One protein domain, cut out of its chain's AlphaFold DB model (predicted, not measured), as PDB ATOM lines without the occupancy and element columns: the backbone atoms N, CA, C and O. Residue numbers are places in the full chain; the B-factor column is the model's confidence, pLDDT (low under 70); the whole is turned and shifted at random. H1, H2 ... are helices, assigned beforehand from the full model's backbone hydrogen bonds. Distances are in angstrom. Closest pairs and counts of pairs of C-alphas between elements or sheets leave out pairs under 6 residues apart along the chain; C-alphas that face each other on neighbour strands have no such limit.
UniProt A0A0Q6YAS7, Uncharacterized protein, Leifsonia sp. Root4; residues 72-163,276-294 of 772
ATOM      1  N   ASN A  72     -18.928  29.519  39.940       95.25
ATOM      2  CA  ASN A  72     -17.895  30.482  39.566       95.25
ATOM      3  C   ASN A  72     -17.194  31.145  40.761       95.25
ATOM      4  O   ASN A  72     -15.994  31.366  40.671       95.25
ATOM      5  N   THR A  73     -17.887  31.410  41.878       94.06
ATOM      6  CA  THR A  73     -17.265  31.987  43.091       94.06
ATOM      7  C   THR A  73     -16.213  31.066  43.714       94.06
ATOM      8  O   THR A  73     -15.256  31.535  44.325       94.06
ATOM      9  N   PHE A  74     -16.356  29.747  43.546       93.50
ATOM     10  CA  PHE A  74     -15.368  28.771  44.009       93.50
ATOM     11  C   PHE A  74     -14.193  28.650  43.038       93.50
ATOM     12  O   PHE A  74     -13.056  28.499  43.475       93.50
ATOM     13  N   PHE A  75     -14.446  28.755  41.730       95.00
ATOM     14  CA  PHE A  75     -13.392  28.716  40.711       95.00
ATOM     15  C   PHE A  75     -12.495  29.956  40.758       95.00
ATOM     16  O   PHE A  75     -11.277  29.801  40.795       95.00
ATOM     17  N   SER A  76     -13.061  31.151  40.934       95.00
ATOM     18  CA  SER A  76     -12.277  32.376  41.142       95.00
ATOM     19  C   SER A  76     -11.442  32.339  42.424       95.00
ATOM     20  O   SER A  76     -10.320  32.835  42.450       95.00
ATOM     21  N   ARG A  77     -11.935  31.719  43.500       95.38
ATOM     22  CA  ARG A  77     -11.144  31.517  44.726       95.38
ATOM     23  C   ARG A  77     -10.034  30.497  44.547       95.38
ATOM     24  O   ARG A  77      -8.958  30.674  45.107       95.38
ATOM     25  N   ALA A  78     -10.275  29.457  43.757       95.06
ATOM     26  CA  ALA A  78      -9.226  28.522  43.387       95.06
ATOM     27  C   ALA A  78      -8.146  29.206  42.530       95.06
ATOM     28  O   ALA A  78      -6.969  28.954  42.762       95.06
ATOM     29  N   LEU A  79      -8.521  30.131  41.632       97.06
ATOM     30  CA  LEU A  79      -7.572  30.995  40.917       97.06
ATOM     31  C   LEU A  79      -6.772  31.884  41.871       97.06
ATOM     32  O   LEU A  79      -5.551  31.957  41.755       97.06
ATOM     33  N   ALA A  80      -7.449  32.522  42.832       97.56
ATOM     34  CA  ALA A  80      -6.793  33.334  43.851       97.56
ATOM     35  C   ALA A  80      -5.767  32.500  44.628       97.56
ATOM     36  O   ALA A  80      -4.621  32.908  44.736       97.56
ATOM     37  N   ARG A  81      -6.131  31.299  45.096       95.62
ATOM     38  CA  ARG A  81      -5.192  30.408  45.797       95.62
ATOM     39  C   ARG A  81      -4.026  30.001  44.909       95.62
ATOM     40  O   ARG A  81      -2.887  30.049  45.348       95.62
ATOM     41  N   PHE A  82      -4.305  29.639  43.661       95.69
ATOM     42  CA  PHE A  82      -3.295  29.172  42.716       95.69
ATOM     43  C   PHE A  82      -2.139  30.170  42.525       95.69
ATOM     44  O   PHE A  82      -1.000  29.746  42.320       95.69
ATOM     45  N   VAL A  83      -2.417  31.475  42.625       97.69
ATOM     46  CA  VAL A  83      -1.437  32.543  42.361       97.69
ATOM     47  C   VAL A  83      -1.025  33.327  43.613       97.69
ATOM     48  O   VAL A  83       0.098  33.813  43.675       97.69
ATOM     49  N   LEU A  84      -1.899  33.456  44.615       97.75
ATOM     50  CA  LEU A  84      -1.731  34.383  45.744       97.75
ATOM     51  C   LEU A  84      -1.535  33.691  47.101       97.75
ATOM     52  O   LEU A  84      -1.460  34.386  48.108       97.75
ATOM     53  N   GLU A  85      -1.482  32.355  47.174       94.75
ATOM     54  CA  GLU A  85      -1.348  31.630  48.455       94.75
ATOM     55  C   GLU A  85      -0.096  32.049  49.243       94.75
ATOM     56  O   GLU A  85      -0.183  32.234  50.455       94.75
ATOM     57  N   GLU A  86       1.031  32.286  48.565       94.56
ATOM     58  CA  GLU A  86       2.278  32.729  49.209       94.56
ATOM     59  C   GLU A  86       2.225  34.192  49.684       94.56
ATOM     60  O   GLU A  86       2.769  34.515  50.739       94.56
ATOM     61  N   GLU A  87       1.509  35.060  48.963       97.31
ATOM     62  CA  GLU A  87       1.370  36.491  49.286       97.31
ATOM     63  C   GLU A  87       0.219  36.787  50.252       97.31
ATOM     64  O   GLU A  87       0.075  37.906  50.753       97.31
ATOM     65  N   ALA A  88      -0.620  35.790  50.536       97.06
ATOM     66  CA  ALA A  88      -1.810  35.949  51.357       97.06
ATOM     67  C   ALA A  88      -1.534  36.595  52.731       97.06
ATOM     68  O   ALA A  88      -2.342  37.433  53.139       97.06
ATOM     69  N   PRO A  89      -0.415  36.308  53.440       97.19
ATOM     70  CA  PRO A  89      -0.070  37.014  54.674       97.19
ATOM     71  C   PRO A  89       0.183  38.517  54.485       97.19
ATOM     72  O   PRO A  89      -0.225  39.305  55.336       97.19
ATOM     73  N   ALA A  90       0.818  38.929  53.383       97.88
ATOM     74  CA  ALA A  90       1.091  40.340  53.096       97.88
ATOM     75  C   ALA A  90      -0.196  41.092  52.723       97.88
ATOM     76  O   ALA A  90      -0.457  42.177  53.247       97.88
ATOM     77  N   ILE A  91      -1.051  40.472  51.900       98.44
ATOM     78  CA  ILE A  91      -2.381  41.003  51.564       98.44
ATOM     79  C   ILE A  91      -3.235  41.128  52.836       98.44
ATOM     80  O   ILE A  91      -3.887  42.151  53.057       98.44
ATOM     81  N   ALA A  92      -3.210  40.115  53.707       97.50
ATOM     82  CA  ALA A  92      -3.918  40.136  54.983       97.50
ATOM     83  C   ALA A  92      -3.425  41.271  55.892       97.50
ATOM     84  O   ALA A  92      -4.245  42.005  56.442       97.50
ATOM     85  N   ASP A  93      -2.107  41.454  56.031       97.62
ATOM     86  CA  ASP A  93      -1.533  42.516  56.866       97.62
ATOM     87  C   ASP A  93      -1.914  43.921  56.382       97.62
ATOM     88  O   ASP A  93      -2.240  44.781  57.209       97.62
ATOM     89  N   ALA A  94      -1.967  44.132  55.062       97.81
ATOM     90  CA  ALA A  94      -2.441  45.377  54.460       97.81
ATOM     91  C   ALA A  94      -3.904  45.689  54.820       97.81
ATOM     92  O   ALA A  94      -4.261  46.860  54.968       97.81
ATOM     93  N   MET A  95      -4.737  44.651  54.971       96.44
ATOM     94  CA  MET A  95      -6.175  44.746  55.265       96.44
ATOM     95  C   MET A  95      -6.523  44.712  56.756       96.44
ATOM     96  O   MET A  95      -7.655  45.011  57.139       96.44
ATOM     97  N   LEU A  96      -5.568  44.369  57.619       96.00
ATOM     98  CA  LEU A  96      -5.738  44.425  59.068       96.00
ATOM     99  C   LEU A  96      -5.679  45.880  59.580       96.00
ATOM    100  O   LEU A  96      -5.008  46.714  58.970       96.00
ATOM    101  N   PRO A  97      -6.315  46.201  60.728       95.62
ATOM    102  CA  PRO A  97      -6.283  47.548  61.311       95.62
ATOM    103  C   PRO A  97      -4.860  48.096  61.393       95.62
ATOM    104  O   PRO A  97      -3.951  47.361  61.780       95.62
ATOM    105  N   GLY A  98      -4.640  49.352  61.004       93.56
ATOM    106  CA  GLY A  98      -3.295  49.939  61.010       93.56
ATOM    107  C   GLY A  98      -2.324  49.397  59.953       93.56
ATOM    108  O   GLY A  98      -1.126  49.669  60.054       93.56
ATOM    109  N   GLY A  99      -2.809  48.591  59.003       95.50
ATOM    110  CA  GLY A  99      -2.071  48.163  57.816       95.50
ATOM    111  C   GLY A  99      -1.946  49.280  56.779       95.50
ATOM    112  O   GLY A  99      -2.432  50.394  56.980       95.50
ATOM    113  N   SER A 100      -1.296  48.989  55.652       95.88
ATOM    114  CA  SER A 100      -1.091  49.970  54.573       95.88
ATOM    115  C   SER A 100      -2.392  50.432  53.907       95.88
ATOM    116  O   SER A 100      -2.419  51.511  53.317       95.88
ATOM    117  N   GLY A 101      -3.452  49.614  53.952       95.25
ATOM    118  CA  GLY A 101      -4.666  49.809  53.158       95.25
ATOM    119  C   GLY A 101      -4.489  49.516  51.662       95.25
ATOM    120  O   GLY A 101      -5.458  49.612  50.914       95.25
ATOM    121  N   ASP A 102      -3.281  49.141  51.229       97.38
ATOM    122  CA  ASP A 102      -2.953  48.803  49.844       97.38
ATOM    123  C   ASP A 102      -2.577  47.314  49.742       97.38
ATOM    124  O   ASP A 102      -1.446  46.948  50.085       97.38
ATOM    125  N   PRO A 103      -3.504  46.449  49.287       97.25
ATOM    126  CA  PRO A 103      -3.260  45.015  49.165       97.25
ATOM    127  C   PRO A 103      -2.360  44.652  47.970       97.25
ATOM    128  O   PRO A 103      -2.026  43.483  47.811       97.25
ATOM    129  N   TYR A 104      -1.965  45.622  47.136       98.25
ATOM    130  CA  TYR A 104      -1.130  45.405  45.950       98.25
ATOM    131  C   TYR A 104       0.349  45.734  46.183       98.25
ATOM    132  O   TYR A 104       1.180  45.446  45.326       98.25
ATOM    133  N   ALA A 105       0.696  46.327  47.329       97.44
ATOM    134  CA  ALA A 105       1.997  46.957  47.561       97.44
ATOM    135  C   ALA A 105       3.214  46.025  47.392       97.44
ATOM    136  O   ALA A 105       4.304  46.503  47.072       97.44
ATOM    137  N   THR A 106       3.048  44.721  47.627       96.88
ATOM    138  CA  THR A 106       4.120  43.714  47.529       96.88
ATOM    139  C   THR A 106       3.986  42.794  46.320       96.88
ATOM    140  O   THR A 106       4.860  41.959  46.114       96.88
ATOM    141  N   LEU A 107       2.913  42.932  45.538       98.50
ATOM    142  CA  LEU A 107       2.579  42.005  44.463       98.50
ATOM    143  C   LEU A 107       3.351  42.331  43.184       98.50
ATOM    144  O   LEU A 107       3.533  43.500  42.833       98.50
ATOM    145  N   ASP A 108       3.762  41.293  42.459       98.50
ATOM    146  CA  ASP A 108       4.203  41.444  41.074       98.50
ATOM    147  C   ASP A 108       3.017  41.680  40.115       98.50
ATOM    148  O   ASP A 108       1.849  41.625  40.508       98.50
ATOM    149  N   ASP A 109       3.305  41.950  38.837       98.44
ATOM    150  CA  ASP A 109       2.270  42.248  37.837       98.44
ATOM    151  C   ASP A 109       1.255  41.096  37.673       98.44
ATOM    152  O   ASP A 109       0.060  41.343  37.514       98.44
ATOM    153  N   LEU A 110       1.704  39.834  37.732       98.56
ATOM    154  CA  LEU A 110       0.835  38.660  37.586       98.56
ATOM    155  C   LEU A 110      -0.094  38.519  38.796       98.56
ATOM    156  O   LEU A 110      -1.301  38.311  38.642       98.56
ATOM    157  N   GLN A 111       0.468  38.627  39.995       98.75
ATOM    158  CA  GLN A 111      -0.257  38.560  41.254       98.75
ATOM    159  C   GLN A 111      -1.260  39.719  41.364       98.75
ATOM    160  O   GLN A 111      -2.430  39.498  41.684       98.75
ATOM    161  N   ALA A 112      -0.852  40.943  41.022       98.62
ATOM    162  CA  ALA A 112      -1.719  42.118  41.027       98.62
ATOM    163  C   ALA A 112      -2.880  41.996  40.023       98.62
ATOM    164  O   ALA A 112      -4.020  42.338  40.359       98.62
ATOM    165  N   ASP A 113      -2.626  41.467  38.822       98.31
ATOM    166  CA  ASP A 113      -3.664  41.204  37.819       98.31
ATOM    167  C   ASP A 113      -4.689  40.175  38.324       98.31
ATOM    168  O   ASP A 113      -5.898  40.379  38.175       98.31
ATOM    169  N   VAL A 114      -4.233  39.091  38.965       98.62
ATOM    170  CA  VAL A 114      -5.130  38.061  39.514       98.62
ATOM    171  C   VAL A 114      -5.927  38.586  40.702       98.62
ATOM    172  O   VAL A 114      -7.138  38.364  40.740       98.62
ATOM    173  N   LEU A 115      -5.299  39.316  41.631       98.62
ATOM    174  CA  LEU A 115      -6.012  39.953  42.741       98.62
ATOM    175  C   LEU A 115      -7.087  40.910  42.207       98.62
ATOM    176  O   LEU A 115      -8.244  40.830  42.621       98.62
ATOM    177  N   THR A 116      -6.738  41.740  41.220       98.12
ATOM    178  CA  THR A 116      -7.682  42.651  40.560       98.12
ATOM    179  C   THR A 116      -8.862  41.891  39.954       98.12
ATOM    180  O   THR A 116     -10.011  42.297  40.131       98.12
ATOM    181  N   GLU A 117      -8.609  40.790  39.245       97.81
ATOM    182  CA  GLU A 117      -9.654  40.004  38.585       97.81
ATOM    183  C   GLU A 117     -10.652  39.401  39.577       97.81
ATOM    184  O   GLU A 117     -11.870  39.563  39.418       97.81
ATOM    185  N   VAL A 118     -10.153  38.735  40.622       97.88
ATOM    186  CA  VAL A 118     -11.021  38.087  41.613       97.88
ATOM    187  C   VAL A 118     -11.759  39.119  42.464       97.88
ATOM    188  O   VAL A 118     -12.943  38.929  42.755       97.88
ATOM    189  N   THR A 119     -11.123  40.251  42.785       97.81
ATOM    190  CA  THR A 119     -11.767  41.373  43.478       97.81
ATOM    191  C   THR A 119     -12.873  41.984  42.627       97.81
ATOM    192  O   THR A 119     -13.997  42.102  43.108       97.81
ATOM    193  N   ARG A 120     -12.624  42.267  41.342       96.88
ATOM    194  CA  ARG A 120     -13.644  42.798  40.417       96.88
ATOM    195  C   ARG A 120     -14.800  41.842  40.158       96.88
ATOM    196  O   ARG A 120     -15.878  42.284  39.766       96.88
ATOM    197  N   LEU A 121     -14.596  40.540  40.366       96.06
ATOM    198  CA  LEU A 121     -15.674  39.554  40.315       96.06
ATOM    199  C   LEU A 121     -16.524  39.565  41.599       96.06
ATOM    200  O   LEU A 121     -17.665  39.100  41.578       96.06
ATOM    201  N   GLY A 122     -15.998  40.125  42.690       96.06
ATOM    202  CA  GLY A 122     -16.696  40.343  43.952       96.06
ATOM    203  C   GLY A 122     -16.039  39.711  45.178       96.06
ATOM    204  O   GLY A 122     -16.617  39.815  46.259       96.06
ATOM    205  N   LEU A 123     -14.869  39.069  45.049       97.31
ATOM    206  CA  LEU A 123     -14.145  38.541  46.209       97.31
ATOM    207  C   LEU A 123     -13.745  39.713  47.126       97.31
ATOM    208  O   LEU A 123     -13.010  40.597  46.673       97.31
ATOM    209  N   PRO A 124     -14.230  39.768  48.380       96.62
ATOM    210  CA  PRO A 124     -14.084  40.965  49.193       96.62
ATOM    211  C   PRO A 124     -12.634  41.179  49.621       96.62
ATOM    212  O   PRO A 124     -12.028  40.289  50.221       96.62
ATOM    213  N   LEU A 125     -12.102  42.389  49.406       96.12
ATOM    214  CA  LEU A 125     -10.773  42.761  49.919       96.12
ATOM    215  C   LEU A 125     -10.702  42.626  51.449       96.12
ATOM    216  O   LEU A 125      -9.750  42.073  51.991       96.12
ATOM    217  N   ALA A 126     -11.772  43.016  52.145       94.25
ATOM    218  CA  ALA A 126     -11.883  42.852  53.592       94.25
ATOM    219  C   ALA A 126     -11.864  41.377  54.046       94.25
ATOM    220  O   ALA A 126     -11.513  41.099  55.188       94.25
ATOM    221  N   GLY A 127     -12.197  40.418  53.170       95.56
ATOM    222  CA  GLY A 127     -12.148  38.986  53.481       95.56
ATOM    223  C   GLY A 127     -10.726  38.435  53.634       95.56
ATOM    224  O   GLY A 127     -10.539  37.400  54.275       95.56
ATOM    225  N   TRP A 128      -9.709  39.134  53.113       96.62
ATOM    226  CA  TRP A 128      -8.306  38.715  53.211       96.62
ATOM    227  C   TRP A 128      -7.744  38.762  54.627       96.62
ATOM    228  O   TRP A 128      -6.698  38.178  54.869       96.62
ATOM    229  N   ILE A 129      -8.457  39.350  55.594       93.94
ATOM    230  CA  ILE A 129      -8.112  39.239  57.020       93.94
ATOM    231  C   ILE A 129      -8.134  37.785  57.532       93.94
ATOM    232  O   ILE A 129      -7.612  37.514  58.611       93.94
ATOM    233  N   ALA A 130      -8.761  36.864  56.788       93.75
ATOM    234  CA  ALA A 130      -8.820  35.434  57.075       93.75
ATOM    235  C   ALA A 130      -8.448  34.613  55.819       93.75
ATOM    236  O   ALA A 130      -9.307  33.924  55.249       93.75
ATOM    237  N   PRO A 131      -7.178  34.669  55.371       94.31
ATOM    238  CA  PRO A 131      -6.767  34.115  54.084       94.31
ATOM    239  C   PRO A 131      -6.965  32.596  54.004       94.31
ATOM    240  O   PRO A 131      -7.371  32.099  52.961       94.31
ATOM    241  N   ASP A 132      -6.800  31.858  55.105       91.12
ATOM    242  CA  ASP A 132      -7.020  30.405  55.132       91.12
ATOM    243  C   ASP A 132      -8.454  30.014  54.748       91.12
ATOM    244  O   ASP A 132      -8.671  29.049  54.013       91.12
ATOM    245  N   TYR A 133      -9.452  30.764  55.227       91.50
ATOM    246  CA  TYR A 133     -10.851  30.533  54.866       91.50
ATOM    247  C   TYR A 133     -11.142  31.037  53.448       91.50
ATOM    248  O   TYR A 133     -11.751  30.320  52.648       91.50
ATOM    249  N   LEU A 134     -10.652  32.231  53.101       94.75
ATOM    250  CA  LEU A 134     -10.819  32.817  51.771       94.75
ATOM    251  C   LEU A 134     -10.235  31.915  50.676       94.75
ATOM    252  O   LEU A 134     -10.908  31.661  49.683       94.75
ATOM    253  N   LEU A 135      -9.048  31.355  50.877       92.81
ATOM    254  CA  LEU A 135      -8.376  30.473  49.924       92.81
ATOM    255  C   LEU A 135      -8.752  28.996  50.096       92.81
ATOM    256  O   LEU A 135      -8.396  28.179  49.258       92.81
ATOM    257  N   GLN A 136      -9.515  28.629  51.131       83.81
ATOM    258  CA  GLN A 136      -9.876  27.236  51.433       83.81
ATOM    259  C   GLN A 136      -8.650  26.353  51.744       83.81
ATOM    260  O   GLN A 136      -8.616  25.171  51.391       83.81
ATOM    261  N   GLY A 137      -7.648  26.928  52.419       65.88
ATOM    262  CA  GLY A 137      -6.300  26.386  52.632       65.88
ATOM    263  C   GLY A 137      -6.241  24.956  53.184       65.88
ATOM    264  O   GLY A 137      -5.347  24.190  52.828       65.88
ATOM    265  N   THR A 138      -7.233  24.556  53.982       61.88
ATOM    266  CA  THR A 138      -7.313  23.236  54.637       61.88
ATOM    267  C   THR A 138      -8.254  22.236  53.950       61.88
ATOM    268  O   THR A 138      -8.374  21.098  54.408       61.88
ATOM    269  N   SER A 139      -8.943  22.630  52.871       65.88
ATOM    270  CA  SER A 139      -9.936  21.782  52.201       65.88
ATOM    271  C   SER A 139      -9.314  20.903  51.113       65.88
ATOM    272  O   SER A 139      -8.704  21.406  50.172       65.88
ATOM    273  N   ASN A 140      -9.561  19.590  51.191       57.56
ATOM    274  CA  ASN A 140      -9.219  18.630  50.131       57.56
ATOM    275  C   ASN A 140     -10.186  18.686  48.927       57.56
ATOM    276  O   ASN A 140      -9.899  18.098  47.889       57.56
ATOM    277  N   ASP A 141     -11.334  19.366  49.054       67.69
ATOM    278  CA  ASP A 141     -12.294  19.610  47.965       67.69
ATOM    279  C   ASP A 141     -12.740  21.077  47.986       67.69
ATOM    280  O   ASP A 141     -13.885  21.415  48.295       67.69
ATOM    281  N   ALA A 142     -11.805  21.976  47.670       72.62
ATOM    282  CA  ALA A 142     -12.042  23.420  47.587       72.62
ATOM    283  C   ALA A 142     -13.080  23.824  46.512       72.62
ATOM    284  O   ALA A 142     -13.441  24.992  46.384       72.62
ATOM    285  N   LEU A 143     -13.565  22.879  45.702       84.12
ATOM    286  CA  LEU A 143     -14.554  23.132  44.656       84.12
ATOM    287  C   LEU A 143     -15.928  22.541  44.992       84.12
ATOM    288  O   LEU A 143     -16.801  22.565  44.128       84.12
ATOM    289  N   LEU A 144     -16.127  21.999  46.201       83.44
ATOM    290  CA  LEU A 144     -17.392  21.420  46.679       83.44
ATOM    291  C   LEU A 144     -18.025  20.423  45.686       83.44
ATOM    292  O   LEU A 144     -19.239  20.418  45.464       83.44
ATOM    293  N   GLY A 145     -17.205  19.611  45.018       85.25
ATOM    294  CA  GLY A 145     -17.656  18.653  44.010       85.25
ATOM    295  C   GLY A 145     -18.117  19.268  42.678       85.25
ATOM    296  O   GLY A 145     -18.484  18.530  41.752       85.25
ATOM    297  N   PHE A 146     -18.061  20.593  42.498       89.62
ATOM    298  CA  PHE A 146     -18.415  21.229  41.225       89.62
ATOM    299  C   PHE A 146     -17.471  20.829  40.095       89.62
ATOM    300  O   PHE A 146     -17.915  20.724  38.954       89.62
ATOM    301  N   GLY A 147     -16.215  20.482  40.395       90.81
ATOM    302  CA  GLY A 147     -15.301  19.924  39.400       90.81
ATOM    303  C   GLY A 147     -15.817  18.625  38.765       90.81
ATOM    304  O   GLY A 147     -15.707  18.444  37.552       90.81
ATOM    305  N   ALA A 148     -16.455  17.742  39.541       89.19
ATOM    306  CA  ALA A 148     -17.092  16.537  39.004       89.19
ATOM    307  C   ALA A 148     -18.351  16.872  38.187       89.19
ATOM    308  O   ALA A 148     -18.595  16.268  37.142       89.19
ATOM    309  N   THR A 149     -19.112  17.880  38.624       90.06
ATOM    310  CA  THR A 149     -20.307  18.370  37.917       90.06
ATOM    311  C   THR A 149     -19.950  18.939  36.543       90.06
ATOM    312  O   THR A 149     -20.564  18.563  35.542       90.06
ATOM    313  N   VAL A 150     -18.915  19.787  36.463       92.62
ATOM    314  CA  VAL A 150     -18.390  20.303  35.187       92.62
ATOM    315  C   VAL A 150     -17.922  19.140  34.316       92.62
ATOM    316  O   VAL A 150     -18.268  19.092  33.142       92.62
ATOM    317  N   ARG A 151     -17.225  18.144  34.880       91.44
ATOM    318  CA  ARG A 151     -16.769  16.974  34.111       91.44
ATOM    319  C   ARG A 151     -17.925  16.184  33.502       91.44
ATOM    320  O   ARG A 151     -17.790  15.659  32.403       91.44
ATOM    321  N   GLN A 152     -19.052  16.093  34.200       90.94
ATOM    322  CA  GLN A 152     -20.235  15.387  33.716       90.94
ATOM    323  C   GLN A 152     -20.975  16.159  32.613       90.94
ATOM    324  O   GLN A 152     -21.480  15.544  31.674       90.94
ATOM    325  N   ILE A 153     -21.075  17.485  32.739       90.44
ATOM    326  CA  ILE A 153     -21.927  18.331  31.885       90.44
ATOM    327  C   ILE A 153     -21.151  18.939  30.703       90.44
ATOM    328  O   ILE A 153     -21.714  19.118  29.626       90.44
ATOM    329  N   ASP A 154     -19.864  19.229  30.888       93.81
ATOM    330  CA  ASP A 154     -18.974  19.908  29.938       93.81
ATOM    331  C   ASP A 154     -17.609  19.195  29.859       93.81
ATOM    332  O   ASP A 154     -16.542  19.782  30.047       93.81
ATOM    333  N   SER A 155     -17.635  17.888  29.581       92.06
ATOM    334  CA  SER A 155     -16.437  17.031  29.530       92.06
ATOM    335  C   SER A 155     -15.404  17.445  28.474       92.06
ATOM    336  O   SER A 155     -14.240  17.066  28.577       92.06
ATOM    337  N   GLY A 156     -15.806  18.224  27.464       94.81
ATOM    338  CA  GLY A 156     -14.908  18.753  26.436       94.81
ATOM    339  C   GLY A 156     -14.054  19.939  26.896       94.81
ATOM    340  O   GLY A 156     -13.118  20.307  26.191       94.81
ATOM    341  N   TYR A 157     -14.357  20.537  28.055       96.94
ATOM    342  CA  TYR A 157     -13.706  21.764  28.513       96.94
ATOM    343  C   TYR A 157     -12.186  21.640  28.654       96.94
ATOM    344  O   TYR A 157     -11.468  22.490  28.146       96.94
ATOM    345  N   GLU A 158     -11.692  20.574  29.284       97.00
ATOM    346  CA  GLU A 158     -10.250  20.359  29.469       97.00
ATOM    347  C   GLU A 158      -9.503  20.298  28.135       97.00
ATOM    348  O   GLU A 158      -8.456  20.924  27.983       97.00
ATOM    349  N   ASN A 159     -10.052  19.581  27.150       97.12
ATOM    350  CA  ASN A 159      -9.432  19.507  25.833       97.12
ATOM    351  C   ASN A 159      -9.342  20.897  25.195       97.12
ATOM    352  O   ASN A 159      -8.286  21.270  24.690       97.12
ATOM    353  N   ASP A 160     -10.426  21.669  25.228       97.94
ATOM    354  CA  ASP A 160     -10.435  23.011  24.648       97.94
ATOM    355  C   ASP A 160      -9.482  23.947  25.403       97.94
ATOM    356  O   ASP A 160      -8.707  24.655  24.765       97.94
ATOM    357  N   PHE A 161      -9.449  23.878  26.738       98.50
ATOM    358  CA  PHE A 161      -8.559  24.685  27.572       98.50
ATOM    359  C   PHE A 161      -7.082  24.519  27.190       98.50
ATOM    360  O   PHE A 161      -6.352  25.503  27.082       98.50
ATOM    361  N   TRP A 162      -6.645  23.281  26.945       98.56
ATOM    362  CA  TRP A 162      -5.246  22.979  26.632       98.56
ATOM    363  C   TRP A 162      -4.901  23.013  25.137       98.56
ATOM    364  O   TRP A 162      -3.722  22.905  24.801       98.56
ATOM    365  N   THR A 163      -5.879  23.124  24.229       98.19
ATOM    366  CA  THR A 163      -5.622  22.990  22.776       98.19
ATOM    367  C   THR A 163      -6.209  24.091  21.896       98.19
ATOM    368  O   THR A 163      -5.695  24.313  20.798       98.19
ATOM    369  N   TYR A 276     -12.351  28.412  34.814       96.31
ATOM    370  CA  TYR A 276     -13.630  28.089  34.185       96.31
ATOM    371  C   TYR A 276     -14.573  29.294  34.193       96.31
ATOM    372  O   TYR A 276     -15.304  29.480  33.215       96.31
ATOM    373  N   GLU A 277     -14.537  30.146  35.229       95.69
ATOM    374  CA  GLU A 277     -15.418  31.313  35.333       95.69
ATOM    375  C   GLU A 277     -15.238  32.289  34.165       95.69
ATOM    376  O   GLU A 277     -16.245  32.758  33.631       95.69
ATOM    377  N   ARG A 278     -14.017  32.503  33.647       96.00
ATOM    378  CA  ARG A 278     -13.771  33.327  32.441       96.00
ATOM    379  C   ARG A 278     -14.644  32.928  31.248       96.00
ATOM    380  O   ARG A 278     -15.093  33.777  30.470       96.00
ATOM    381  N   HIS A 279     -14.967  31.642  31.132       96.12
ATOM    382  CA  HIS A 279     -15.750  31.074  30.033       96.12
ATOM    383  C   HIS A 279     -17.265  31.010  30.321       96.12
ATOM    384  O   HIS A 279     -18.065  30.610  29.460       96.12
ATOM    385  N   GLN A 280     -17.680  31.466  31.508       95.75
ATOM    386  CA  GLN A 280     -19.061  31.501  31.999       95.75
ATOM    387  C   GLN A 280     -19.707  32.893  31.934       95.75
ATOM    388  O   GLN A 280     -20.840  33.044  32.377       95.75
ATOM    389  N   THR A 281     -19.059  33.876  31.292       95.00
ATOM    390  CA  THR A 281     -19.568  35.258  31.159       95.00
ATOM    391  C   THR A 281     -21.059  35.296  30.777       95.00
ATOM    392  O   THR A 281     -21.409  34.750  29.721       95.00
ATOM    393  N   PRO A 282     -21.946  35.889  31.601       93.56
ATOM    394  CA  PRO A 282     -23.388  35.875  31.368       93.56
ATOM    395  C   PRO A 282     -23.759  36.667  30.112       93.56
ATOM    396  O   PRO A 282     -23.021  37.541  29.657       93.56
ATOM    397  N   THR A 283     -24.928  36.401  29.533       89.50
ATOM    398  CA  THR A 283     -25.411  37.201  28.389       89.50
ATOM    399  C   THR A 283     -26.028  38.528  28.830       89.50
ATOM    400  O   THR A 283     -25.877  39.531  28.137       89.50
ATOM    401  N   ALA A 284     -26.676  38.555  29.998       90.69
ATOM    402  CA  ALA A 284     -27.230  39.773  30.574       90.69
ATOM    403  C   ALA A 284     -26.118  40.750  31.002       90.69
ATOM    404  O   ALA A 284     -25.119  40.355  31.604       90.69
ATOM    405  N   LEU A 285     -26.302  42.030  30.669       90.94
ATOM    406  CA  LEU A 285     -25.298  43.087  30.852       90.94
ATOM    407  C   LEU A 285     -25.357  43.773  32.224       90.94
ATOM    408  O   LEU A 285     -24.496  44.581  32.546       90.94
ATOM    409  N   ASP A 286     -26.372  43.472  33.026       91.44
ATOM    410  CA  ASP A 286     -26.564  44.062  34.353       91.44
ATOM    411  C   ASP A 286     -25.771  43.349  35.463       91.44
ATOM    412  O   ASP A 286     -25.684  43.843  36.587       91.44
ATOM    413  N   PHE A 287     -25.131  42.225  35.139       94.00
ATOM    414  CA  PHE A 287     -24.084  41.601  35.942       94.00
ATOM    415  C   PHE A 287     -22.782  42.416  35.864       94.00
ATOM    416  O   PHE A 287     -21.837  42.033  35.179       94.00
ATOM    417  N   HIS A 288     -22.745  43.564  36.541       91.56
ATOM    418  CA  HIS A 288     -21.666  44.548  36.415       91.56
ATOM    419  C   HIS A 288     -20.268  43.997  36.753       91.56
ATOM    420  O   HIS A 288     -19.323  44.301  36.029       91.56
ATOM    421  N   ALA A 289     -20.145  43.117  37.755       94.88
ATOM    422  CA  ALA A 289     -18.888  42.449  38.128       94.88
ATOM    423  C   ALA A 289     -18.262  41.616  36.985       94.88
ATOM    424  O   ALA A 289     -17.064  41.343  36.959       94.88
ATOM    425  N   TRP A 290     -19.066  41.234  35.987       95.25
ATOM    426  CA  TRP A 290     -18.623  40.468  34.820       95.25
ATOM    427  C   TRP A 290     -18.168  41.343  33.648       95.25
ATOM    428  O   TRP A 290     -17.712  40.815  32.633       95.25
ATOM    429  N   ASN A 291     -18.280  42.673  33.746       93.19
ATOM    430  CA  ASN A 291     -17.913  43.577  32.653       93.19
ATOM    431  C   ASN A 291     -16.419  43.523  32.313       93.19
ATOM    432  O   ASN A 291     -16.064  43.714  31.153       93.19
ATOM    433  N   GLN A 292     -15.559  43.168  33.271       94.00
ATOM    434  CA  GLN A 292     -14.138  42.897  33.016       94.00
ATOM    435  C   GLN A 292     -13.897  41.751  32.014       94.00
ATOM    436  O   GLN A 292     -12.870  41.714  31.337       94.00
ATOM    437  N   HIS A 293     -14.855  40.830  31.866       95.38
ATOM    438  CA  HIS A 293     -14.795  39.718  30.914       95.38
ATOM    439  C   HIS A 293     -15.468  40.052  29.577       95.38
ATOM    440  O   HIS A 293     -15.743  39.154  28.775       95.38
ATOM    441  N   ARG A 294     -15.744  41.333  29.310       95.19
ATOM    442  CA  ARG A 294     -16.363  41.803  28.069       95.19
ATOM    443  C   ARG A 294     -15.446  42.742  27.299       95.19
ATOM    444  O   ARG A 294     -14.662  43.493  27.868       95.19
TER     445      ARG A 294
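Overview. This is residues 72 to 163 and 276 to 294 of the 772 residues of an uncharacterized protein of Leifsonia sp. Root4 (UniProt A0A0Q6YAS7). Two helices, H1 and H3, lie side by side as the core; short H2, H4 and H5 cluster on one side of this pair, H8 packs on residues 72 to 76 of H1, and H9 on residues 117 to 121 of H3. H6 and H7 make a loose arm, where residues 151 to 156 stick out. The printed part has 111 residues with nine named helices, H1 to H9 in chain order, and no named strand: all helix. It is compact, with a radius of gyration of the C-alphas of 15.2 A, and spans 47 by 34 by 25 A.

Along the chain. Find C-alpha 72 at (-17.895, 30.482, 39.566); from there H1 runs 17.7 A to residue 84. Next come H2, residues 88 to 95, and H3, residues 109 to 121, 18.3 A long. Then read H4, residues 125 to 129; H5, 131 to 135; H6, 146 to 153; and H7, 157 to 163. Beyond the cut are H8, residues 277 to 280, and H9, 288 to 293, ending at C-alpha 293 (-14.795, 39.718, 30.914).

Arrangement. Start at the hub, H1: it touches H3, closest at the C-alphas of Ser 76 and Val 118, 5.9 A, opposite ways at a shallow tilt of 20 degrees. With residues 77 to 81 alone it touches H5, closest at C-alphas 81 and 135, 5.2 A. H2 touches H4, closest at C-alphas 92 and 129, 4.7 A. H6 and H7 are close but not clearly touching, about perpendicular at 87 degrees. Every O i to N i+4 pair is within hydrogen-bond range in H1, H2, H3, H5, H6 and H7; H4 has 0 of 1 and 1 of 2 O i to N i+3 pairs, H9 0 of 2 and 2 of 3, and H8 is too short.

Size, cuts and confidence. The farthest C-alphas, of Gly 98 and Gly 156, are 48.0 A apart. Residues 164 to 275 are cut out, with 14.8 A between C-alphas 163 and 276. The link H2 to H3 is long. Look for pLDDT under 70 at residues 137 to 141.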